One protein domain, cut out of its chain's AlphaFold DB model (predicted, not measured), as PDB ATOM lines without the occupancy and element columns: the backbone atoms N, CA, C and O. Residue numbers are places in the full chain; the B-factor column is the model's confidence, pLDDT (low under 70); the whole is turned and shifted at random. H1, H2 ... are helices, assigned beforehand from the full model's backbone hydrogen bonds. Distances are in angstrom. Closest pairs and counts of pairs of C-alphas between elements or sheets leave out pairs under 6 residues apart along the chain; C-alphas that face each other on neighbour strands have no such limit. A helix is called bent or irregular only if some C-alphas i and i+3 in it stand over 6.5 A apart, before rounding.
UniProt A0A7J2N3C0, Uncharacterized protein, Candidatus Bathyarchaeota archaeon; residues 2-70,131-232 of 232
ATOM      1  N   GLU A   2     -57.920  -3.871  -5.958       52.56
ATOM      2  CA  GLU A   2     -57.066  -5.048  -6.243       52.56
ATOM      3  C   GLU A   2     -56.044  -4.838  -7.379       52.56
ATOM      4  O   GLU A   2     -54.921  -5.327  -7.316       52.56
ATOM      5  N   VAL A   3     -56.396  -4.066  -8.415       54.47
ATOM      6  CA  VAL A   3     -55.498  -3.827  -9.559       54.47
ATOM      7  C   VAL A   3     -54.268  -2.999  -9.157       54.47
ATOM      8  O   VAL A   3     -53.172  -3.300  -9.614       54.47
ATOM      9  N   SER A   4     -54.411  -2.000  -8.275       56.09
ATOM     10  CA  SER A   4     -53.285  -1.176  -7.805       56.09
ATOM     11  C   SER A   4     -52.330  -1.950  -6.894       56.09
ATOM     12  O   SER A   4     -51.123  -1.846  -7.077       56.09
ATOM     13  N   GLU A   5     -52.846  -2.791  -5.992       59.00
ATOM     14  CA  GLU A   5     -51.999  -3.657  -5.155       59.00
ATOM     15  C   GLU A   5     -51.230  -4.687  -5.995       59.00
ATOM     16  O   GLU A   5     -50.047  -4.940  -5.760       59.00
ATOM     17  N   MET A   6     -51.862  -5.230  -7.042       56.75
ATOM     18  CA  MET A   6     -51.189  -6.114  -7.994       56.75
ATOM     19  C   MET A   6     -50.071  -5.387  -8.764       56.75
ATOM     20  O   MET A   6     -49.041  -5.996  -9.061       56.75
ATOM     21  N   PHE A   7     -50.221  -4.094  -9.076       62.53
ATOM     22  CA  PHE A   7     -49.155  -3.302  -9.702       62.53
ATOM     23  C   PHE A   7     -47.950  -3.110  -8.770       62.53
ATOM     24  O   PHE A   7     -46.821  -3.322  -9.216       62.53
ATOM     25  N   ASP A   8     -48.164  -2.805  -7.489       68.56
ATOM     26  CA  ASP A   8     -47.071  -2.611  -6.522       68.56
ATOM     27  C   ASP A   8     -46.266  -3.896  -6.279       68.56
ATOM     28  O   ASP A   8     -45.029  -3.882  -6.292       68.56
ATOM     29  N   VAL A   9     -46.946  -5.040  -6.145       73.38
ATOM     30  CA  VAL A   9     -46.284  -6.344  -5.964       73.38
ATOM     31  C   VAL A   9     -45.459  -6.722  -7.197       73.38
ATOM     32  O   VAL A   9     -44.322  -7.178  -7.068       73.38
ATOM     33  N   ASN A  10     -45.983  -6.484  -8.403       74.69
ATOM     34  CA  ASN A  10     -45.245  -6.756  -9.637       74.69
ATOM     35  C   ASN A  10     -43.992  -5.881  -9.764       74.69
ATOM     36  O   ASN A  10     -42.936  -6.381 -10.153       74.69
ATOM     37  N   ILE A  11     -44.074  -4.600  -9.393       75.81
ATOM     38  CA  ILE A  11     -42.918  -3.692  -9.402       75.81
ATOM     39  C   ILE A  11     -41.843  -4.178  -8.423       75.81
ATOM     40  O   ILE A  11     -40.663  -4.219  -8.781       75.81
ATOM     41  N   LEU A  12     -42.237  -4.605  -7.218       75.56
ATOM     42  CA  LEU A  12     -41.311  -5.149  -6.224       75.56
ATOM     43  C   LEU A  12     -40.611  -6.421  -6.729       75.56
ATOM     44  O   LEU A  12     -39.395  -6.553  -6.589       75.56
ATOM     45  N   ILE A  13     -41.361  -7.333  -7.357       77.38
ATOM     46  CA  ILE A  13     -40.818  -8.570  -7.940       77.38
ATOM     47  C   ILE A  13     -39.817  -8.247  -9.053       77.38
ATOM     48  O   ILE A  13     -38.727  -8.822  -9.092       77.38
ATOM     49  N   VAL A  14     -40.157  -7.310  -9.941       78.56
ATOM     50  CA  VAL A  14     -39.274  -6.866 -11.029       78.56
ATOM     51  C   VAL A  14     -37.990  -6.252 -10.474       78.56
ATOM     52  O   VAL A  14     -36.903  -6.583 -10.950       78.56
ATOM     53  N   LEU A  15     -38.090  -5.402  -9.450       75.69
ATOM     54  CA  LEU A  15     -36.935  -4.758  -8.830       75.69
ATOM     55  C   LEU A  15     -36.027  -5.776  -8.129       75.69
ATOM     56  O   LEU A  15     -34.809  -5.731  -8.297       75.69
ATOM     57  N   ALA A  16     -36.610  -6.733  -7.403       78.19
ATOM     58  CA  ALA A  16     -35.869  -7.820  -6.770       78.19
ATOM     59  C   ALA A  16     -35.163  -8.709  -7.812       78.19
ATOM     60  O   ALA A  16     -33.981  -9.030  -7.665       78.19
ATOM     61  N   ALA A  17     -35.849  -9.052  -8.906       78.25
ATOM     62  CA  ALA A  17     -35.279  -9.830 -10.004       78.25
ATOM     63  C   ALA A  17     -34.157  -9.075 -10.739       78.25
ATOM     64  O   ALA A  17     -33.138  -9.673 -11.108       78.25
ATOM     65  N   ALA A  18     -34.304  -7.762 -10.921       78.81
ATOM     66  CA  ALA A  18     -33.260  -6.909 -11.475       78.81
ATOM     67  C   ALA A  18     -32.041  -6.833 -10.547       78.81
ATOM     68  O   ALA A  18     -30.919  -7.044 -11.007       78.81
ATOM     69  N   ALA A  19     -32.251  -6.625  -9.243       77.56
ATOM     70  CA  ALA A  19     -31.187  -6.598  -8.241       77.56
ATOM     71  C   ALA A  19     -30.404  -7.920  -8.195       77.56
ATOM     72  O   ALA A  19     -29.174  -7.899  -8.180       77.56
ATOM     73  N   MET A  20     -31.089  -9.069  -8.258       77.94
ATOM     74  CA  MET A  20     -30.431 -10.379  -8.352       77.94
ATOM     75  C   MET A  20     -29.649 -10.551  -9.657       77.94
ATOM     76  O   MET A  20     -28.523 -11.043  -9.642       77.94
ATOM     77  N   THR A  21     -30.220 -10.124 -10.788       82.19
ATOM     78  CA  THR A  21     -29.554 -10.206 -12.097       82.19
ATOM     79  C   THR A  21     -28.270  -9.373 -12.109       82.19
ATOM     80  O   THR A  21     -27.220  -9.850 -12.532       82.19
ATOM     81  N   LEU A  22     -28.329  -8.150 -11.582       77.75
ATOM     82  CA  LEU A  22     -27.179  -7.256 -11.445       77.75
ATOM     83  C   LEU A  22     -26.158  -7.775 -10.429       77.75
ATOM     84  O   LEU A  22     -24.959  -7.719 -10.691       77.75
ATOM     85  N   GLY A  23     -26.619  -8.327  -9.305       76.69
ATOM     86  CA  GLY A  23     -25.767  -8.963  -8.301       76.69
ATOM     87  C   GLY A  23     -24.937 -10.102  -8.893       76.69
ATOM     88  O   GLY A  23     -23.729 -10.144  -8.678       76.69
ATOM     89  N   LEU A  24     -25.550 -10.959  -9.716       80.38
ATOM     90  CA  LEU A  24     -24.849 -12.027 -10.437       80.38
ATOM     91  C   LEU A  24     -23.873 -11.480 -11.490       80.38
ATOM     92  O   LEU A  24     -22.751 -11.974 -11.597       80.38
ATOM     93  N   TYR A  25     -24.250 -10.433 -12.233       76.50
ATOM     94  CA  TYR A  25     -23.349  -9.800 -13.206       76.50
ATOM     95  C   TYR A  25     -22.188  -9.032 -12.575       76.50
ATOM     96  O   TYR A  25     -21.164  -8.856 -13.236       76.50
ATOM     97  N   SER A  26     -22.289  -8.639 -11.302       74.00
ATOM     98  CA  SER A  26     -21.183  -8.009 -10.571       74.00
ATOM     99  C   SER A  26     -19.927  -8.890 -10.528       74.00
ATOM    100  O   SER A  26     -18.832  -8.344 -10.391       74.00
ATOM    101  N   TYR A  27     -20.056 -10.213 -10.704       70.94
ATOM    102  CA  TYR A  27     -18.919 -11.130 -10.846       70.94
ATOM    103  C   TYR A  27     -17.983 -10.761 -12.000       70.94
ATOM    104  O   TYR A  27     -16.777 -10.969 -11.898       70.94
ATOM    105  N   LEU A  28     -18.516 -10.183 -13.084       72.75
ATOM    106  CA  LEU A  28     -17.719  -9.790 -14.249       72.75
ATOM    107  C   LEU A  28     -16.653  -8.739 -13.896       72.75
ATOM    108  O   LEU A  28     -15.637  -8.656 -14.578       72.75
ATOM    109  N   TYR A  29     -16.881  -7.959 -12.834       63.03
ATOM    110  CA  TYR A  29     -15.920  -6.991 -12.314       63.03
ATOM    111  C   TYR A  29     -15.013  -7.616 -11.240       63.03
ATOM    112  O   TYR A  29     -13.791  -7.563 -11.371       63.03
ATOM    113  N   ARG A  30     -15.594  -8.222 -10.188       64.06
ATOM    114  CA  ARG A  30     -14.895  -8.969  -9.117       64.06
ATOM    115  C   ARG A  30     -15.911  -9.632  -8.173       64.06
ATOM    116  O   ARG A  30     -17.063  -9.207  -8.107       64.06
ATOM    117  N   GLU A  31     -15.488 -10.605  -7.364       67.81
ATOM    118  CA  GLU A  31     -16.311 -11.133  -6.262       67.81
ATOM    119  C   GLU A  31     -16.625 -10.039  -5.221       67.81
ATOM    120  O   GLU A  31     -15.768  -9.646  -4.423       67.81
ATOM    121  N   ASN A  32     -17.867  -9.548  -5.224       74.12
ATOM    122  CA  ASN A  32     -18.375  -8.548  -4.281       74.12
ATOM    123  C   ASN A  32     -19.333  -9.187  -3.249       74.12
ATOM    124  O   ASN A  32     -19.831 -10.298  -3.439       74.12
ATOM    125  N   ILE A  33     -19.629  -8.494  -2.145       75.62
ATOM    126  CA  ILE A  33     -20.606  -8.942  -1.131       75.62
ATOM    127  C   ILE A  33     -21.986  -9.163  -1.771       75.62
ATOM    128  O   ILE A  33     -22.613 -10.190  -1.527       75.62
ATOM    129  N   PHE A  34     -22.408  -8.256  -2.661       74.19
ATOM    130  CA  PHE A  34     -23.660  -8.385  -3.413       74.19
ATOM    131  C   PHE A  34     -23.702  -9.639  -4.294       74.19
ATOM    132  O   PHE A  34     -24.732 -10.309  -4.347       74.19
ATOM    133  N   PHE A  35     -22.583  -9.988  -4.935       80.69
ATOM    134  CA  PHE A  35     -22.477 -11.216  -5.720       80.69
ATOM    135  C   PHE A  35     -22.633 -12.455  -4.835       80.69
ATOM    136  O   PHE A  35     -23.460 -13.306  -5.138       80.69
ATOM    137  N   ARG A  36     -21.926 -12.522  -3.697       81.19
ATOM    138  CA  ARG A  36     -22.008 -13.669  -2.773       81.19
ATOM    139  C   ARG A  36     -23.416 -13.883  -2.214       81.19
ATOM    140  O   ARG A  36     -23.881 -15.015  -2.142       81.19
ATOM    141  N   ILE A  37     -24.118 -12.806  -1.850       84.94
ATOM    142  CA  ILE A  37     -25.515 -12.897  -1.386       84.94
ATOM    143  C   ILE A  37     -26.415 -13.425  -2.509       84.94
ATOM    144  O   ILE A  37     -27.201 -14.346  -2.280       84.94
ATOM    145  N   ALA A  38     -26.282 -12.870  -3.718       85.31
ATOM    146  CA  ALA A  38     -27.064 -13.304  -4.872       85.31
ATOM    147  C   ALA A  38     -26.775 -14.768  -5.242       85.31
ATOM    148  O   ALA A  38     -27.704 -15.518  -5.526       85.31
ATOM    149  N   GLU A  39     -25.514 -15.196  -5.180       87.38
ATOM    150  CA  GLU A  39     -25.090 -16.567  -5.454       87.38
ATOM    151  C   GLU A  39     -25.656 -17.554  -4.427       87.38
ATOM    152  O   GLU A  39     -26.280 -18.540  -4.813       87.38
ATOM    153  N   HIS A  40     -25.524 -17.284  -3.125       89.94
ATOM    154  CA  HIS A  40     -26.078 -18.163  -2.091       89.94
ATOM    155  C   HIS A  40     -27.607 -18.244  -2.149       89.94
ATOM    156  O   HIS A  40     -28.163 -19.339  -2.030       89.94
ATOM    157  N   ALA A  41     -28.289 -17.118  -2.381       90.38
ATOM    158  CA  ALA A  41     -29.738 -17.100  -2.563       90.38
ATOM    159  C   ALA A  41     -30.159 -17.899  -3.807       90.38
ATOM    160  O   ALA A  41     -31.087 -18.706  -3.739       90.38
ATOM    161  N   TYR A  42     -29.448 -17.728  -4.926       87.62
ATOM    162  CA  TYR A  42     -29.728 -18.431  -6.176       87.62
ATOM    163  C   TYR A  42     -29.483 -19.940  -6.062       87.62
ATOM    164  O   TYR A  42     -30.355 -20.733  -6.418       87.62
ATOM    165  N   VAL A  43     -28.331 -20.356  -5.526       90.62
ATOM    166  CA  VAL A  43     -27.992 -21.775  -5.333       90.62
ATOM    167  C   VAL A  43     -28.933 -22.424  -4.316       90.62
ATOM    168  O   VAL A  43     -29.380 -23.549  -4.536       90.62
ATOM    169  N   GLY A  44     -29.302 -21.713  -3.245       92.19
ATOM    170  CA  GLY A  44     -30.284 -22.179  -2.264       92.19
ATOM    171  C   GLY A  44     -31.673 -22.385  -2.870       92.19
ATOM    172  O   GLY A  44     -32.274 -23.444  -2.685       92.19
ATOM    173  N   ALA A  45     -32.160 -21.420  -3.656       91.31
ATOM    174  CA  ALA A  45     -33.435 -21.535  -4.363       91.31
ATOM    175  C   ALA A  45     -33.416 -22.671  -5.398       91.31
ATOM    176  O   ALA A  45     -34.363 -23.452  -5.470       91.31
ATOM    177  N   ALA A  46     -32.323 -22.811  -6.156       89.81
ATOM    178  CA  ALA A  46     -32.149 -23.899  -7.114       89.81
ATOM    179  C   ALA A  46     -32.155 -25.271  -6.422       89.81
ATOM    180  O   ALA A  46     -32.856 -26.183  -6.867       89.81
ATOM    181  N   ALA A  47     -31.436 -25.410  -5.304       90.19
ATOM    182  CA  ALA A  47     -31.421 -26.630  -4.506       90.19
ATOM    183  C   ALA A  47     -32.817 -26.952  -3.948       90.19
ATOM    184  O   ALA A  47     -33.299 -28.072  -4.131       90.19
ATOM    185  N   GLY A  48     -33.506 -25.972  -3.356       90.94
ATOM    186  CA  GLY A  48     -34.859 -26.144  -2.819       90.94
ATOM    187  C   GLY A  48     -35.884 -26.533  -3.887       90.94
ATOM    188  O   GLY A  48     -36.627 -27.496  -3.711       90.94
ATOM    189  N   TYR A  49     -35.873 -25.846  -5.031       91.69
ATOM    190  CA  TYR A  49     -36.752 -26.161  -6.160       91.69
ATOM    191  C   TYR A  49     -36.481 -27.562  -6.721       91.69
ATOM    192  O   TYR A  49     -37.413 -28.334  -6.949       91.69
ATOM    193  N   SER A  50     -35.206 -27.933  -6.878       86.69
ATOM    194  CA  SER A  50     -34.834 -29.272  -7.343       86.69
ATOM    195  C   SER A  50     -35.270 -30.377  -6.375       86.69
ATOM    196  O   SER A  50     -35.732 -31.432  -6.815       86.69
ATOM    197  N   ALA A  51     -35.192 -30.127  -5.063       87.44
ATOM    198  CA  ALA A  51     -35.667 -31.052  -4.042       87.44
ATOM    199  C   ALA A  51     -37.190 -31.222  -4.117       87.44
ATOM    200  O   ALA A  51     -37.675 -32.352  -4.101       87.44
ATOM    201  N   LEU A  52     -37.934 -30.124  -4.282       89.81
ATOM    202  CA  LEU A  52     -39.392 -30.156  -4.395       89.81
ATOM    203  C   LEU A  52     -39.853 -30.921  -5.639       89.81
ATOM    204  O   LEU A  52     -40.671 -31.829  -5.513       89.81
ATOM    205  N   ILE A  53     -39.260 -30.650  -6.808       90.00
ATOM    206  CA  ILE A  53     -39.544 -31.420  -8.032       90.00
ATOM    207  C   ILE A  53     -39.234 -32.902  -7.831       90.00
ATOM    208  O   ILE A  53     -39.978 -33.758  -8.310       90.00
ATOM    209  N   SER A  54     -38.133 -33.223  -7.152       84.06
ATOM    210  CA  SER A  54     -37.735 -34.615  -6.924       84.06
ATOM    211  C   SER A  54     -38.751 -35.347  -6.045       84.06
ATOM    212  O   SER A  54     -39.133 -36.474  -6.363       84.06
ATOM    213  N   ILE A  55     -39.236 -34.693  -4.985       84.62
ATOM    214  CA  ILE A  55     -40.273 -35.229  -4.092       84.62
ATOM    215  C   ILE A  55     -41.602 -35.374  -4.838       84.62
ATOM    216  O   ILE A  55     -42.223 -36.432  -4.771       84.62
ATOM    217  N   GLU A  56     -42.019 -34.354  -5.589       87.88
ATOM    218  CA  GLU A  56     -43.260 -34.384  -6.368       87.88
ATOM    219  C   GLU A  56     -43.224 -35.483  -7.439       87.88
ATOM    220  O   GLU A  56     -44.174 -36.251  -7.587       87.88
ATOM    221  N   SER A  57     -42.100 -35.616  -8.145       85.50
ATOM    222  CA  SER A  57     -41.899 -36.664  -9.150       85.50
ATOM    223  C   SER A  57     -41.957 -38.056  -8.523       85.50
ATOM    224  O   SER A  57     -42.585 -38.955  -9.083       85.50
ATOM    225  N   ALA A  58     -41.345 -38.236  -7.348       82.88
ATOM    226  CA  ALA A  58     -41.413 -39.491  -6.609       82.88
ATOM    227  C   ALA A  58     -42.851 -39.805  -6.163       82.88
ATOM    228  O   ALA A  58     -43.329 -40.919  -6.378       82.88
ATOM    229  N   TRP A  59     -43.567 -38.819  -5.615       83.31
ATOM    230  CA  TRP A  59     -44.954 -38.978  -5.177       83.31
ATOM    231  C   TRP A  59     -45.895 -39.309  -6.337       83.31
ATOM    232  O   TRP A  59     -46.701 -40.232  -6.241       83.31
ATOM    233  N   ARG A  60     -45.746 -38.618  -7.471       85.94
ATOM    234  CA  ARG A  60     -46.559 -38.835  -8.675       85.94
ATOM    235  C   ARG A  60     -46.402 -40.242  -9.252       85.94
ATOM    236  O   ARG A  60     -47.358 -40.781  -9.802       85.94
ATOM    237  N   LEU A  61     -45.213 -40.834  -9.143       83.00
ATOM    238  CA  LEU A  61     -44.970 -42.220  -9.557       83.00
ATOM    239  C   LEU A  61     -45.533 -43.231  -8.550       83.00
ATOM    240  O   LEU A  61     -45.952 -44.320  -8.939       83.00
ATOM    241  N   LEU A  62     -45.559 -42.867  -7.269       82.81
ATOM    242  CA  LEU A  62     -45.931 -43.753  -6.174       82.81
ATOM    243  C   LEU A  62     -47.447 -43.825  -5.925       82.81
ATOM    244  O   LEU A  62     -47.980 -44.921  -5.771       82.81
ATOM    245  N   HIS A  63     -48.143 -42.682  -5.925       81.25
ATOM    246  CA  HIS A  63     -49.586 -42.576  -5.668       81.25
ATOM    247  C   HIS A  63     -50.434 -43.599  -6.454       81.25
ATOM    248  O   HIS A  63     -51.176 -44.350  -5.822       81.25
ATOM    249  N   PRO A  64     -50.285 -43.753  -7.789       82.62
ATOM    250  CA  PRO A  64     -51.111 -44.694  -8.549       82.62
ATOM    251  C   PRO A  64     -50.820 -46.177  -8.268       82.62
ATOM    252  O   PRO A  64     -51.606 -47.025  -8.682       82.62
ATOM    253  N   HIS A  65     -49.698 -46.517  -7.625       80.75
ATOM    254  CA  HIS A  65     -49.383 -47.896  -7.221       80.75
ATOM    255  C   HIS A  65     -49.924 -48.208  -5.820       80.75
ATOM    256  O   HIS A  65     -50.374 -49.324  -5.566       80.75
ATOM    257  N   LEU A  66     -49.957 -47.204  -4.938       79.25
ATOM    258  CA  LEU A  66     -50.586 -47.310  -3.620       79.25
ATOM    259  C   LEU A  66     -52.107 -47.476  -3.736       79.25
ATOM    260  O   LEU A  66     -52.669 -48.343  -3.069       79.25
ATOM    261  N   ASP A  67     -52.749 -46.743  -4.651       80.00
ATOM    262  CA  ASP A  67     -54.195 -46.858  -4.910       80.00
ATOM    263  C   ASP A  67     -54.602 -48.248  -5.430       80.00
ATOM    264  O   ASP A  67     -55.737 -48.686  -5.253       80.00
ATOM    265  N   LYS A  68     -53.665 -48.967  -6.061       81.94
ATOM    266  CA  LYS A  68     -53.863 -50.335  -6.566       81.94
ATOM    267  C   LYS A  68     -53.662 -51.416  -5.497       81.94
ATOM    268  O   LYS A  68     -53.820 -52.594  -5.801       81.94
ATOM    269  N   GLY A  69     -53.313 -51.041  -4.263       81.06
ATOM    270  CA  GLY A  69     -53.073 -51.980  -3.162       81.06
ATOM    271  C   GLY A  69     -51.723 -52.707  -3.226       81.06
ATOM    272  O   GLY A  69     -51.524 -53.696  -2.521       81.06
ATOM    273  N   GLU A  70     -50.773 -52.241  -4.044       80.75
ATOM    274  CA  GLU A  70     -49.440 -52.845  -4.153       80.75
ATOM    275  C   GLU A  70     -48.503 -52.343  -3.039       80.75
ATOM    276  O   GLU A  70     -47.628 -51.501  -3.250       80.75
ATOM    277  N   SER A 131     -36.705 -40.773 -49.469       46.66
ATOM    278  CA  SER A 131     -37.869 -40.667 -50.361       46.66
ATOM    279  C   SER A 131     -37.799 -39.400 -51.224       46.66
ATOM    280  O   SER A 131     -37.600 -38.289 -50.729       46.66
ATOM    281  N   LEU A 132     -37.926 -39.603 -52.537       50.53
ATOM    282  CA  LEU A 132     -37.708 -38.662 -53.632       50.53
ATOM    283  C   LEU A 132     -38.554 -37.377 -53.536       50.53
ATOM    284  O   LEU A 132     -39.740 -37.385 -53.857       50.53
ATOM    285  N   SER A 133     -37.936 -36.234 -53.230       45.03
ATOM    286  CA  SER A 133     -38.549 -34.928 -53.506       45.03
ATOM    287  C   SER A 133     -37.497 -33.877 -53.854       45.03
ATOM    288  O   SER A 133     -37.206 -33.027 -53.035       45.03
ATOM    289  N   ILE A 134     -36.878 -34.010 -55.036       50.31
ATOM    290  CA  ILE A 134     -35.993 -33.129 -55.857       50.31
ATOM    291  C   ILE A 134     -35.097 -32.050 -55.169       50.31
ATOM    292  O   ILE A 134     -33.962 -31.877 -55.599       50.31
ATOM    293  N   LEU A 135     -35.507 -31.390 -54.085       50.91
ATOM    294  CA  LEU A 135     -34.685 -30.542 -53.202       50.91
ATOM    295  C   LEU A 135     -34.337 -31.187 -51.836       50.91
ATOM    296  O   LEU A 135     -33.322 -30.845 -51.242       50.91
ATOM    297  N   THR A 136     -35.102 -32.175 -51.357       54.34
ATOM    298  CA  THR A 136     -34.788 -33.018 -50.181       54.34
ATOM    299  C   THR A 136     -33.738 -34.132 -50.390       54.34
ATOM    300  O   THR A 136     -33.112 -34.526 -49.397       54.34
ATOM    301  N   PRO A 137     -33.470 -34.657 -51.613       57.75
ATOM    302  CA  PRO A 137     -32.483 -35.714 -51.812       57.75
ATOM    303  C   PRO A 137     -31.067 -35.235 -51.524       57.75
ATOM    304  O   PRO A 137     -30.240 -36.035 -51.107       57.75
ATOM    305  N   PHE A 138     -30.787 -33.945 -51.735       59.88
ATOM    306  CA  PHE A 138     -29.453 -33.387 -51.541       59.88
ATOM    307  C   PHE A 138     -29.064 -33.405 -50.061       59.88
ATOM    308  O   PHE A 138     -28.008 -33.926 -49.709       59.88
ATOM    309  N   ASP A 139     -29.963 -32.962 -49.182       63.69
ATOM    310  CA  ASP A 139     -29.755 -32.999 -47.733       63.69
ATOM    311  C   ASP A 139     -29.689 -34.431 -47.187       63.69
ATOM    312  O   ASP A 139     -28.898 -34.733 -46.290       63.69
ATOM    313  N   GLY A 140     -30.511 -35.340 -47.723       65.50
ATOM    314  CA  GLY A 140     -30.466 -36.764 -47.380       65.50
ATOM    315  C   GLY A 140     -29.157 -37.425 -47.816       65.50
ATOM    316  O   GLY A 140     -28.511 -38.102 -47.014       65.50
ATOM    317  N   ALA A 141     -28.724 -37.171 -49.053       68.62
ATOM    318  CA  ALA A 141     -27.486 -37.693 -49.617       68.62
ATOM    319  C   ALA A 141     -26.256 -37.138 -48.893       68.62
ATOM    320  O   ALA A 141     -25.357 -37.907 -48.567       68.62
ATOM    321  N   ILE A 142     -26.225 -35.844 -48.559       73.12
ATOM    322  CA  ILE A 142     -25.097 -35.245 -47.833       73.12
ATOM    323  C   ILE A 142     -24.986 -35.809 -46.413       73.12
ATOM    324  O   ILE A 142     -23.878 -36.061 -45.940       73.12
ATOM    325  N   ARG A 143     -26.120 -36.092 -45.752       68.88
ATOM    326  CA  ARG A 143     -26.140 -36.771 -44.449       68.88
ATOM    327  C   ARG A 143     -25.692 -38.222 -44.563       68.88
ATOM    328  O   ARG A 143     -24.863 -38.644 -43.768       68.88
ATOM    329  N   ALA A 144     -26.189 -38.970 -45.547       71.44
ATOM    330  CA  ALA A 144     -25.794 -40.359 -45.764       71.44
ATOM    331  C   ALA A 144     -24.293 -40.472 -46.083       71.44
ATOM    332  O   ALA A 144     -23.585 -41.245 -45.442       71.44
ATOM    333  N   ILE A 145     -23.788 -39.637 -46.996       75.62
ATOM    334  CA  ILE A 145     -22.360 -39.548 -47.335       75.62
ATOM    335  C   ILE A 145     -21.549 -39.124 -46.108       75.62
ATOM    336  O   ILE A 145     -20.524 -39.736 -45.825       75.62
ATOM    337  N   GLY A 146     -22.019 -38.137 -45.341       72.44
ATOM    338  CA  GLY A 146     -21.371 -37.688 -44.110       72.44
ATOM    339  C   GLY A 146     -21.287 -38.783 -43.042       72.44
ATOM    340  O   GLY A 146     -20.232 -38.960 -42.440       72.44
ATOM    341  N   VAL A 147     -22.355 -39.564 -42.843       73.56
ATOM    342  CA  VAL A 147     -22.393 -40.686 -41.885       73.56
ATOM    343  C   VAL A 147     -21.489 -41.829 -42.339       73.56
ATOM    344  O   VAL A 147     -20.694 -42.315 -41.539       73.56
ATOM    345  N   ILE A 148     -21.558 -42.229 -43.611       75.12
ATOM    346  CA  ILE A 148     -20.701 -43.286 -44.171       75.12
ATOM    347  C   ILE A 148     -19.231 -42.863 -44.078       75.12
ATOM    348  O   ILE A 148     -18.399 -43.608 -43.573       75.12
ATOM    349  N   SER A 149     -18.908 -41.639 -44.488       71.38
ATOM    350  CA  SER A 149     -17.550 -41.095 -44.452       71.38
ATOM    351  C   SER A 149     -17.014 -40.934 -43.020       71.38
ATOM    352  O   SER A 149     -15.848 -41.239 -42.766       71.38
ATOM    353  N   ALA A 150     -17.855 -40.539 -42.059       70.69
ATOM    354  CA  ALA A 150     -17.492 -40.476 -40.642       70.69
ATOM    355  C   ALA A 150     -17.297 -41.868 -40.015       70.69
ATOM    356  O   ALA A 150     -16.360 -42.058 -39.239       70.69
ATOM    357  N   LEU A 151     -18.133 -42.854 -40.364       73.56
ATOM    358  CA  LEU A 151     -17.945 -44.248 -39.946       73.56
ATOM    359  C   LEU A 151     -16.626 -44.803 -40.483       73.56
ATOM    360  O   LEU A 151     -15.885 -45.424 -39.731       73.56
ATOM    361  N   LEU A 152     -16.297 -44.518 -41.746       70.62
ATOM    362  CA  LEU A 152     -15.021 -44.913 -42.344       70.62
ATOM    363  C   LEU A 152     -13.817 -44.216 -41.692       70.62
ATOM    364  O   LEU A 152     -12.769 -44.837 -41.571       70.62
ATOM    365  N   TYR A 153     -13.962 -42.969 -41.226       70.69
ATOM    366  CA  TYR A 153     -12.929 -42.287 -40.433       70.69
ATOM    367  C   TYR A 153     -12.705 -42.950 -39.061       70.69
ATOM    368  O   TYR A 153     -11.565 -43.093 -38.626       70.69
ATOM    369  N   PHE A 154     -13.776 -43.364 -38.370       71.00
ATOM    370  CA  PHE A 154     -13.681 -44.030 -37.062       71.00
ATOM    371  C   PHE A 154     -13.343 -45.523 -37.142       71.00
ATOM    372  O   PHE A 154     -12.932 -46.108 -36.138       71.00
ATOM    373  N   TYR A 155     -13.492 -46.144 -38.312       71.00
ATOM    374  CA  TYR A 155     -13.105 -47.529 -38.554       71.00
ATOM    375  C   TYR A 155     -11.572 -47.646 -38.619       71.00
ATOM    376  O   TYR A 155     -10.959 -47.718 -39.681       71.00
ATOM    377  N   ALA A 156     -10.943 -47.643 -37.443       56.47
ATOM    378  CA  ALA A 156      -9.492 -47.618 -37.255       56.47
ATOM    379  C   ALA A 156      -8.780 -48.953 -37.570       56.47
ATOM    380  O   ALA A 156      -7.563 -49.043 -37.437       56.47
ATOM    381  N   THR A 157      -9.513 -49.988 -37.990       56.91
ATOM    382  CA  THR A 157      -8.980 -51.341 -38.240       56.91
ATOM    383  C   THR A 157      -8.238 -51.465 -39.580       56.91
ATOM    384  O   THR A 157      -7.565 -52.463 -39.814       56.91
ATOM    385  N   MET A 158      -8.325 -50.473 -40.474       55.53
ATOM    386  CA  MET A 158      -7.615 -50.479 -41.761       55.53
ATOM    387  C   MET A 158      -6.619 -49.319 -41.856       55.53
ATOM    388  O   MET A 158      -6.954 -48.165 -41.583       55.53
ATOM    389  N   GLU A 159      -5.386 -49.611 -42.287       57.50
ATOM    390  CA  GLU A 159      -4.415 -48.568 -42.624       57.50
ATOM    391  C   GLU A 159      -4.958 -47.702 -43.768       57.50
ATOM    392  O   GLU A 159      -5.321 -48.189 -44.838       57.50
ATOM    393  N   HIS A 160      -4.993 -46.389 -43.552       53.28
ATOM    394  CA  HIS A 160      -5.512 -45.404 -44.498       53.28
ATOM    395  C   HIS A 160      -4.551 -45.163 -45.681       53.28
ATOM    396  O   HIS A 160      -4.009 -44.065 -45.834       53.28
ATOM    397  N   LYS A 161      -4.329 -46.171 -46.533       51.91
ATOM    398  CA  LYS A 161      -3.534 -46.061 -47.770       51.91
ATOM    399  C   LYS A 161      -4.443 -46.142 -49.007       51.91
ATOM    400  O   LYS A 161      -5.323 -46.990 -49.088       51.91
ATOM    401  N   GLY A 162      -4.236 -45.242 -49.977       66.75
ATOM    402  CA  GLY A 162      -4.971 -45.211 -51.256       66.75
ATOM    403  C   GLY A 162      -6.271 -44.370 -51.261       66.75
ATOM    404  O   GLY A 162      -6.402 -43.452 -50.450       66.75
ATOM    405  N   PRO A 163      -7.243 -44.625 -52.169       64.19
ATOM    406  CA  PRO A 163      -8.461 -43.805 -52.352       64.19
ATOM    407  C   PRO A 163      -9.333 -43.682 -51.088       64.19
ATOM    408  O   PRO A 163     -10.019 -42.677 -50.894       64.19
ATOM    409  N   MET A 164      -9.210 -44.639 -50.165       61.44
ATOM    410  CA  MET A 164      -9.801 -44.604 -48.824       61.44
ATOM    411  C   MET A 164      -9.328 -43.401 -47.981       61.44
ATOM    412  O   MET A 164     -10.078 -42.870 -47.163       61.44
ATOM    413  N   GLN A 165      -8.109 -42.901 -48.216       62.62
ATOM    414  CA  GLN A 165      -7.568 -41.728 -47.525       62.62
ATOM    415  C   GLN A 165      -8.318 -40.438 -47.898       62.62
ATOM    416  O   GLN A 165      -8.449 -39.542 -47.067       62.62
ATOM    417  N   HIS A 166      -8.832 -40.331 -49.128       69.38
ATOM    418  CA  HIS A 166      -9.590 -39.158 -49.576       69.38
ATOM    419  C   HIS A 166     -10.994 -39.138 -48.963       69.38
ATOM    420  O   HIS A 166     -11.429 -38.102 -48.458       69.38
ATOM    421  N   ILE A 167     -11.655 -40.298 -48.910       70.50
ATOM    422  CA  ILE A 167     -12.966 -40.458 -48.266       70.50
ATOM    423  C   ILE A 167     -12.856 -40.241 -46.748       70.50
ATOM    424  O   ILE A 167     -13.714 -39.593 -46.159       70.50
ATOM    425  N   SER A 168     -11.772 -40.693 -46.113       68.00
ATOM    426  CA  SER A 168     -11.528 -40.451 -44.683       68.00
ATOM    427  C   SER A 168     -11.165 -38.985 -44.372       68.00
ATOM    428  O   SER A 168     -11.618 -38.428 -43.369       68.00
ATOM    429  N   LYS A 169     -10.439 -38.286 -45.264       75.19
ATOM    430  CA  LYS A 169     -10.214 -36.827 -45.151       75.19
ATOM    431  C   LYS A 169     -11.524 -36.039 -45.226       75.19
ATOM    432  O   LYS A 169     -11.690 -35.100 -44.451       75.19
ATOM    433  N   LEU A 170     -12.443 -36.425 -46.116       80.38
ATOM    434  CA  LEU A 170     -13.788 -35.842 -46.195       80.38
ATOM    435  C   LEU A 170     -14.542 -36.040 -44.867       80.38
ATOM    436  O   LEU A 170     -15.084 -35.084 -44.314       80.38
ATOM    437  N   GLY A 171     -14.483 -37.249 -44.305       75.88
ATOM    438  CA  GLY A 171     -15.139 -37.607 -43.043       75.88
ATOM    439  C   GLY A 171     -14.619 -36.798 -41.865       75.88
ATOM    440  O   GLY A 171     -15.399 -36.322 -41.044       75.88
ATOM    441  N   ARG A 172     -13.309 -36.531 -41.835       79.75
ATOM    442  CA  ARG A 172     -12.697 -35.629 -40.852       79.75
ATOM    443  C   ARG A 172     -13.271 -34.212 -40.924       79.75
ATOM    444  O   ARG A 172     -13.537 -33.632 -39.876       79.75
ATOM    445  N   TYR A 173     -13.488 -33.659 -42.119       84.50
ATOM    446  CA  TYR A 173     -14.102 -32.331 -42.261       84.50
ATOM    447  C   TYR A 173     -15.568 -32.323 -41.817       84.50
ATOM    448  O   TYR A 173     -15.980 -31.406 -41.105       84.50
ATOM    449  N   PHE A 174     -16.336 -33.367 -42.146       83.12
ATOM    450  CA  PHE A 174     -17.704 -33.523 -41.640       83.12
ATOM    451  C   PHE A 174     -17.748 -33.637 -40.110       83.12
ATOM    452  O   PHE A 174     -18.606 -33.025 -39.475       83.12
ATOM    453  N   LEU A 175     -16.798 -34.350 -39.499       81.25
ATOM    454  CA  LEU A 175     -16.681 -34.448 -38.042       81.25
ATOM    455  C   LEU A 175     -16.278 -33.120 -37.399       81.25
ATOM    456  O   LEU A 175     -16.867 -32.735 -36.392       81.25
ATOM    457  N   MET A 176     -15.335 -32.385 -37.994       85.69
ATOM    458  CA  MET A 176     -14.981 -31.033 -37.547       85.69
ATOM    459  C   MET A 176     -16.192 -30.094 -37.594       85.69
ATOM    460  O   MET A 176     -16.419 -29.355 -36.639       85.69
ATOM    461  N   ALA A 177     -17.015 -30.166 -38.645       87.62
ATOM    462  CA  ALA A 177     -18.248 -29.386 -38.749       87.62
ATOM    463  C   ALA A 177     -19.308 -29.816 -37.715       87.62
ATOM    464  O   ALA A 177     -19.923 -28.964 -37.073       87.62
ATOM    465  N   ALA A 178     -19.503 -31.122 -37.498       82.31
ATOM    466  CA  ALA A 178     -20.478 -31.648 -36.537       82.31
ATOM    467  C   ALA A 178     -20.107 -31.323 -35.078       82.31
ATOM    468  O   ALA A 178     -20.955 -30.878 -34.294       82.31
ATOM    469  N   PHE A 179     -18.835 -31.496 -34.711       82.19
ATOM    470  CA  PHE A 179     -18.334 -31.092 -33.400       82.19
ATOM    471  C   PHE A 179     -18.335 -29.570 -33.252       82.19
ATOM    472  O   PHE A 179     -18.782 -29.071 -32.224       82.19
ATOM    473  N   GLY A 180     -17.938 -28.829 -34.293       88.62
ATOM    474  CA  GLY A 180     -17.993 -27.366 -34.320       88.62
ATOM    475  C   GLY A 180     -19.404 -26.822 -34.090       88.62
ATOM    476  O   GLY A 180     -19.584 -25.926 -33.271       88.62
ATOM    477  N   SER A 181     -20.419 -27.420 -34.721       88.75
ATOM    478  CA  SER A 181     -21.832 -27.109 -34.470       88.75
ATOM    479  C   SER A 181     -22.231 -27.395 -33.017       88.75
ATOM    480  O   SER A 181     -22.823 -26.545 -32.353       88.75
ATOM    481  N   SER A 182     -21.824 -28.548 -32.473       85.69
ATOM    482  CA  SER A 182     -22.119 -28.917 -31.081       85.69
ATOM    483  C   SER A 182     -21.499 -27.936 -30.076       85.69
ATOM    484  O   SER A 182     -22.175 -27.503 -29.143       85.69
ATOM    485  N   PHE A 183     -20.244 -27.525 -30.286       85.31
ATOM    486  CA  PHE A 183     -19.601 -26.489 -29.474       85.31
ATOM    487  C   PHE A 183     -20.260 -25.116 -29.676       85.31
ATOM    488  O   PHE A 183     -20.533 -24.418 -28.697       85.31
ATOM    489  N   GLY A 184     -20.603 -24.755 -30.915       89.94
ATOM    490  CA  GLY A 184     -21.271 -23.498 -31.259       89.94
ATOM    491  C   GLY A 184     -22.615 -23.318 -30.551       89.94
ATOM    492  O   GLY A 184     -22.878 -22.244 -30.010       89.94
ATOM    493  N   VAL A 185     -23.421 -24.379 -30.446       88.69
ATOM    494  CA  VAL A 185     -24.699 -24.358 -29.709       88.69
ATOM    495  C   VAL A 185     -24.495 -23.994 -28.236       88.69
ATOM    496  O   VAL A 185     -25.282 -23.232 -27.677       88.69
ATOM    497  N   THR A 186     -23.424 -24.478 -27.598       89.88
ATOM    498  CA  THR A 186     -23.147 -24.152 -26.186       89.88
ATOM    499  C   THR A 186     -22.703 -22.705 -25.976       89.88
ATOM    500  O   THR A 186     -23.019 -22.106 -24.949       89.88
ATOM    501  N   ILE A 187     -21.992 -22.117 -26.941       90.69
ATOM    502  CA  ILE A 187     -21.614 -20.699 -26.895       90.69
ATOM    503  C   ILE A 187     -22.858 -19.843 -27.142       90.69
ATOM    504  O   ILE A 187     -23.141 -18.920 -26.377       90.69
ATOM    505  N   MET A 188     -23.642 -20.196 -28.163       92.25
ATOM    506  CA  MET A 188     -24.879 -19.502 -28.510       92.25
ATOM    507  C   MET A 188     -25.871 -19.510 -27.346       92.25
ATOM    508  O   MET A 188     -26.488 -18.483 -27.083       92.25
ATOM    509  N   SER A 189     -26.005 -20.620 -26.615       90.88
ATOM    510  CA  SER A 189     -26.905 -20.680 -25.460       90.88
ATOM    511  C   SER A 189     -26.470 -19.731 -24.342       90.88
ATOM    512  O   SER A 189     -27.309 -19.024 -23.789       90.88
ATOM    513  N   ARG A 190     -25.164 -19.626 -24.061       86.06
ATOM    514  CA  ARG A 190     -24.623 -18.683 -23.066       86.06
ATOM    515  C   ARG A 190     -24.834 -17.225 -23.480       86.06
ATOM    516  O   ARG A 190     -25.297 -16.428 -22.667       86.06
ATOM    517  N   VAL A 191     -24.556 -16.883 -24.740       90.56
ATOM    518  CA  VAL A 191     -24.782 -15.528 -25.278       90.56
ATOM    519  C   VAL A 191     -26.276 -15.194 -25.326       90.56
ATOM    520  O   VAL A 191     -26.675 -14.093 -24.964       90.56
ATOM    521  N   SER A 192     -27.124 -16.152 -25.700       91.50
ATOM    522  CA  SER A 192     -28.580 -15.987 -25.715       91.50
ATOM    523  C   SER A 192     -29.136 -15.733 -24.311       91.50
ATOM    524  O   SER A 192     -29.925 -14.807 -24.121       91.50
ATOM    525  N   LEU A 193     -28.663 -16.474 -23.299       87.19
ATOM    526  CA  LEU A 193     -29.010 -16.216 -21.898       87.19
ATOM    527  C   LEU A 193     -28.568 -14.814 -21.455       87.19
ATOM    528  O   LEU A 193     -29.335 -14.123 -20.785       87.19
ATOM    529  N   PHE A 194     -27.374 -14.375 -21.864       84.94
ATOM    530  CA  PHE A 194     -26.878 -13.026 -21.587       84.94
ATOM    531  C   PHE A 194     -27.772 -11.940 -22.201       84.94
ATOM    532  O   PHE A 194     -28.245 -11.052 -21.491       84.94
ATOM    533  N   ILE A 195     -28.086 -12.055 -23.493       86.50
ATOM    534  CA  ILE A 195     -28.995 -11.134 -24.192       86.50
ATOM    535  C   ILE A 195     -30.381 -11.145 -23.540       86.50
ATOM    536  O   ILE A 195     -30.977 -10.088 -23.354       86.50
ATOM    537  N   GLY A 196     -30.890 -12.315 -23.145       85.25
ATOM    538  CA  GLY A 196     -32.177 -12.444 -22.462       85.25
ATOM    539  C   GLY A 196     -32.238 -11.651 -21.155       85.25
ATOM    540  O   GLY A 196     -33.239 -10.987 -20.885       85.25
ATOM    541  N   ARG A 197     -31.154 -11.649 -20.370       84.94
ATOM    542  CA  ARG A 197     -31.068 -10.861 -19.132       84.94
ATOM    543  C   ARG A 197     -30.879  -9.366 -19.389       84.94
ATOM    544  O   ARG A 197     -31.510  -8.571 -18.701       84.94
ATOM    545  N   LEU A 198     -30.109  -8.975 -20.406       81.44
ATOM    546  CA  LEU A 198     -30.025  -7.570 -20.832       81.44
ATOM    547  C   LEU A 198     -31.381  -7.040 -21.311       81.44
ATOM    548  O   LEU A 198     -31.794  -5.942 -20.941       81.44
ATOM    549  N   ARG A 199     -32.112  -7.849 -22.084       82.81
ATOM    550  CA  ARG A 199     -33.463  -7.521 -22.545       82.81
ATOM    551  C   ARG A 199     -34.423  -7.369 -21.364       82.81
ATOM    552  O   ARG A 199     -35.215  -6.434 -21.357       82.81
ATOM    553  N   PHE A 200     -34.324  -8.242 -20.360       81.44
ATOM    554  CA  PHE A 200     -35.094  -8.126 -19.120       81.44
ATOM    555  C   PHE A 200     -34.789  -6.826 -18.363       81.44
ATOM    556  O   PHE A 200     -35.707  -6.199 -17.849       81.44
ATOM    557  N   LEU A 201     -33.530  -6.385 -18.331       75.75
ATOM    558  CA  LEU A 201     -33.155  -5.142 -17.657       75.75
ATOM    559  C   LEU A 201     -33.660  -3.891 -18.401       75.75
ATOM    560  O   LEU A 201     -34.039  -2.912 -17.766       75.75
ATOM    561  N   TYR A 202     -33.673  -3.929 -19.737       73.88
ATOM    562  CA  TYR A 202     -34.021  -2.777 -20.576       73.88
ATOM    563  C   TYR A 202     -35.529  -2.626 -20.839       73.88
ATOM    564  O   TYR A 202     -36.045  -1.513 -20.835       73.88
ATOM    565  N   PHE A 203     -36.246  -3.728 -21.087       73.00
ATOM    566  CA  PHE A 203     -37.648  -3.686 -21.531       73.00
ATOM    567  C   PHE A 203     -38.674  -3.901 -20.410       73.00
ATOM    568  O   PHE A 203     -39.862  -3.677 -20.640       73.00
ATOM    569  N   THR A 204     -38.267  -4.338 -19.213       71.25
ATOM    570  CA  THR A 204     -39.215  -4.556 -18.107       71.25
ATOM    571  C   THR A 204     -39.564  -3.232 -17.424       71.25
ATOM    572  O   THR A 204     -38.689  -2.499 -16.969       71.25
ATOM    573  N   TYR A 205     -40.858  -2.922 -17.330       63.62
ATOM    574  CA  TYR A 205     -41.354  -1.750 -16.608       63.62
ATOM    575  C   TYR A 205     -41.300  -1.996 -15.086       63.62
ATOM    576  O   TYR A 205     -41.746  -3.064 -14.663       63.62
ATOM    577  N   PRO A 206     -40.817  -1.057 -14.245       60.03
ATOM    578  CA  PRO A 206     -40.334   0.293 -14.545       60.03
ATOM    579  C   PRO A 206     -38.806   0.351 -14.762       60.03
ATOM    580  O   PRO A 206     -38.015   0.329 -13.817       60.03
ATOM    581  N   ALA A 207     -38.391   0.514 -16.021       59.22
ATOM    582  CA  ALA A 207     -36.984   0.480 -16.438       59.22
ATOM    583  C   ALA A 207     -36.106   1.555 -15.764       59.22
ATOM    584  O   ALA A 207     -34.935   1.320 -15.480       59.22
ATOM    585  N   GLN A 208     -36.672   2.719 -15.439       61.56
ATOM    586  CA  GLN A 208     -35.954   3.825 -14.794       61.56
ATOM    587  C   GLN A 208     -35.391   3.466 -13.406       61.56
ATOM    588  O   GLN A 208     -34.228   3.746 -13.129       61.56
ATOM    589  N   TYR A 209     -36.161   2.776 -12.558       65.38
ATOM    590  CA  TYR A 209     -35.695   2.375 -11.224       65.38
ATOM    591  C   TYR A 209     -34.668   1.243 -11.296       65.38
ATOM    592  O   TYR A 209     -33.734   1.191 -10.502       65.38
ATOM    593  N   VAL A 210     -34.811   0.370 -12.291       64.31
ATOM    594  CA  VAL A 210     -33.890  -0.736 -12.555       64.31
ATOM    595  C   VAL A 210     -32.522  -0.227 -13.024       64.31
ATOM    596  O   VAL A 210     -31.492  -0.711 -12.553       64.31
ATOM    597  N   VAL A 211     -32.495   0.787 -13.894       63.69
ATOM    598  CA  VAL A 211     -31.254   1.430 -14.356       63.69
ATOM    599  C   VAL A 211     -30.577   2.208 -13.225       63.69
ATOM    600  O   VAL A 211     -29.366   2.096 -13.056       63.69
ATOM    601  N   VAL A 212     -31.335   2.933 -12.395       63.19
ATOM    602  CA  VAL A 212     -30.775   3.630 -11.221       63.19
ATOM    603  C   VAL A 212     -30.181   2.635 -10.220       63.19
ATOM    604  O   VAL A 212     -29.063   2.834  -9.750       63.19
ATOM    605  N   LEU A 213     -30.865   1.519  -9.951       65.56
ATOM    606  CA  LEU A 213     -30.354   0.459  -9.080       65.56
ATOM    607  C   LEU A 213     -29.098  -0.218  -9.663       65.56
ATOM    608  O   LEU A 213     -28.167  -0.520  -8.917       65.56
ATOM    609  N   ALA A 214     -29.024  -0.389 -10.987       63.16
ATOM    610  CA  ALA A 214     -27.823  -0.861 -11.682       63.16
ATOM    611  C   ALA A 214     -26.631   0.085 -11.513       63.16
ATOM    612  O   ALA A 214     -25.525  -0.366 -11.219       63.16
ATOM    613  N   VAL A 215     -26.859   1.393 -11.656       65.19
ATOM    614  CA  VAL A 215     -25.818   2.414 -11.482       65.19
ATOM    615  C   VAL A 215     -25.358   2.474 -10.025       65.19
ATOM    616  O   VAL A 215     -24.156   2.483  -9.784       65.19
ATOM    617  N   ILE A 216     -26.274   2.427  -9.052       71.19
ATOM    618  CA  ILE A 216     -25.926   2.399  -7.621       71.19
ATOM    619  C   ILE A 216     -25.084   1.163  -7.289       71.19
ATOM    620  O   ILE A 216     -24.061   1.286  -6.620       71.19
ATOM    621  N   MET A 217     -25.465  -0.016  -7.784       64.50
ATOM    622  CA  MET A 217     -24.717  -1.260  -7.565       64.50
ATOM    623  C   MET A 217     -23.328  -1.230  -8.222       64.50
ATOM    624  O   MET A 217     -22.359  -1.676  -7.610       64.50
ATOM    625  N   LEU A 218     -23.205  -0.669  -9.430       65.69
ATOM    626  CA  LEU A 218     -21.914  -0.493 -10.106       65.69
ATOM    627  C   LEU A 218     -21.016   0.513  -9.378       65.69
ATOM    628  O   LEU A 218     -19.843   0.232  -9.150       65.69
ATOM    629  N   VAL A 219     -21.565   1.656  -8.962       67.38
ATOM    630  CA  VAL A 219     -20.831   2.674  -8.199       67.38
ATOM    631  C   VAL A 219     -20.404   2.120  -6.837       67.38
ATOM    632  O   VAL A 219     -19.251   2.284  -6.453       67.38
ATOM    633  N   ALA A 220     -21.273   1.382  -6.142       65.31
ATOM    634  CA  ALA A 220     -20.930   0.706  -4.892       65.31
ATOM    635  C   ALA A 220     -19.834  -0.359  -5.085       65.31
ATOM    636  O   ALA A 220     -18.945  -0.483  -4.242       65.31
ATOM    637  N   ALA A 221     -19.852  -1.097  -6.202       62.97
ATOM    638  CA  ALA A 221     -18.797  -2.051  -6.543       62.97
ATOM    639  C   ALA A 221     -17.446  -1.366  -6.816       62.97
ATOM    640  O   ALA A 221     -16.413  -1.866  -6.372       62.97
ATOM    641  N   ILE A 222     -17.448  -0.205  -7.480       66.12
ATOM    642  CA  ILE A 222     -16.242   0.596  -7.750       66.12
ATOM    643  C   ILE A 222     -15.689   1.227  -6.460       66.12
ATOM    644  O   ILE A 222     -14.484   1.174  -6.218       66.12
ATOM    645  N   ILE A 223     -16.556   1.778  -5.599       68.38
ATOM    646  CA  ILE A 223     -16.160   2.369  -4.306       68.38
ATOM    647  C   ILE A 223     -15.527   1.307  -3.401       68.38
ATOM    648  O   ILE A 223     -14.473   1.544  -2.814       68.38
ATOM    649  N   TYR A 224     -16.127   0.115  -3.322       64.81
ATOM    650  CA  TYR A 224     -15.588  -0.987  -2.523       64.81
ATOM    651  C   TYR A 224     -14.205  -1.449  -3.018       64.81
ATOM    652  O   TYR A 224     -13.341  -1.812  -2.218       64.81
ATOM    653  N   ASP A 225     -13.960  -1.389  -4.329       62.81
ATOM    654  CA  ASP A 225     -12.656  -1.707  -4.914       62.81
ATOM    655  C   ASP A 225     -11.592  -0.647  -4.578       62.81
ATOM    656  O   ASP A 225     -10.451  -1.005  -4.292       62.81
ATOM    657  N   HIS A 226     -11.958   0.640  -4.516       61.91
ATOM    658  CA  HIS A 226     -11.052   1.705  -4.057       61.91
ATOM    659  C   HIS A 226     -10.685   1.588  -2.574       61.91
ATOM    660  O   HIS A 226      -9.522   1.778  -2.226       61.91
ATOM    661  N   VAL A 227     -11.636   1.220  -1.710       62.91
ATOM    662  CA  VAL A 227     -11.367   1.025  -0.274       62.91
ATOM    663  C   VAL A 227     -10.431  -0.168  -0.049       62.91
ATOM    664  O   VAL A 227      -9.464  -0.060   0.697       62.91
ATOM    665  N   ARG A 228     -10.629  -1.280  -0.768       57.44
ATOM    666  CA  ARG A 228      -9.785  -2.477  -0.619       57.44
ATOM    667  C   ARG A 228      -8.379  -2.322  -1.213       57.44
ATOM    668  O   ARG A 228      -7.462  -2.993  -0.757       57.44
ATOM    669  N   LYS A 229      -8.198  -1.455  -2.216       55.09
ATOM    670  CA  LYS A 229      -6.871  -1.094  -2.756       55.09
ATOM    671  C   LYS A 229      -6.082  -0.156  -1.836       55.09
ATOM    672  O   LYS A 229      -4.881  -0.045  -2.016       55.09
ATOM    673  N   ALA A 230      -6.748   0.522  -0.900       53.59
ATOM    674  CA  ALA A 230      -6.108   1.375   0.101       53.59
ATOM    675  C   ALA A 230      -5.642   0.596   1.349       53.59
ATOM    676  O   ALA A 230      -4.854   1.117   2.132       53.59
ATOM    677  N   GLU A 231      -6.113  -0.643   1.532       51.00
ATOM    678  CA  GLU A 231      -5.743  -1.540   2.642       51.00
ATOM    679  C   GLU A 231      -4.625  -2.547   2.284       51.00
ATOM    680  O   GLU A 231      -4.241  -3.362   3.124       51.00
ATOM    681  N   THR A 232      -4.090  -2.497   1.057       43.44
ATOM    682  CA  THR A 232      -2.926  -3.276   0.579       43.44
ATOM    683  C   THR A 232      -1.824  -2.354   0.102       43.44
ATOM    684  O   THR A 232      -0.653  -2.610   0.452       43.44
TER     685      THR A 232
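This is residues 2 to 70 and 131 to 232 of the 232 residues of an uncharacterized protein of Candidatus Bathyarchaeota archaeon (UniProt A0A7J2N3C0). Two long helices, H2 and H4, spread as arms from a corner where H1 and H5 run side by side, and H3 crosses H4 near its far end. The frame is open: residues 43 to 61 of H2 stick out, and residues 179 to 193 of H4 are a bare span. The printed part has 171 residues with five named helices, H1 to H5 in order, and no named strand; its class is all helix. It is extended, with a radius of gyration of the C-alphas of 27.3 A and spans of 71 by 66 by 41 A.

Find C-alpha 2 at (-57.066, -5.048, -6.243); from there H1, residues 2 to 28, runs 40.4 A to C-alpha 28. H2, residues 33 to 66, covers 48.8 A and ends at (-50.586, -47.310, -3.620); it is irregular, but only just, with C-alphas 61 and 64 at 6.7 A. Beyond the cut look for H3, residues 136 to 154, 27.2 A long. H4, residues 164 to 203, is the longest at 56.5 A. H5, residues 207 to 230, runs 35.0 A to C-alpha 230 at (-6.108, 1.375, 0.101).

Begin at H1, which with H4 is a hub, each touching three helices. Residues 20 to 27 of H1 touch H2 at a steep tilt of 65 degrees, opposite ways; the closest C-alphas, of Gly 23 and Phe 35, are 4.7 A apart. H1 touches H5 at a shallow tilt of 33 degrees, only just short of steep, the same way; the closest C-alphas, of Leu 15 and Val 210, are 6.3 A apart. H1 and H4 only just touch, with 3 pairs of C-alphas within 8 A; the closest are those of Ala 18 and Leu 201, at 6.4 A. H4 and H5 touch only at the corner, and only just, with 3 such pairs, the closest being Leu 201 and Val 210 at 6.8 A. At H4's other end, the closest C-alphas of H3 and H4, Ala 150 and Gly 171, are 4.4 A apart. H2 and H4 are apart. In H3 and H5 every O i to N i+4 pair is within hydrogen-bond range; in H1 it is 21 of 23, in H2 28 of 30, in H4 35 of 36.

The C-alphas farthest apart, of Glu 2 and Gly 162, are 79.7 A apart. Residues 71 to 130 are not printed, and C-alphas 70 and 131 are 49.2 A apart across the cut. Of the links printed whole, none is long. The mean pLDDT of the printed part is 73.9; 61 residues are under 70, among them residues 131 to 141 and 217 to 232.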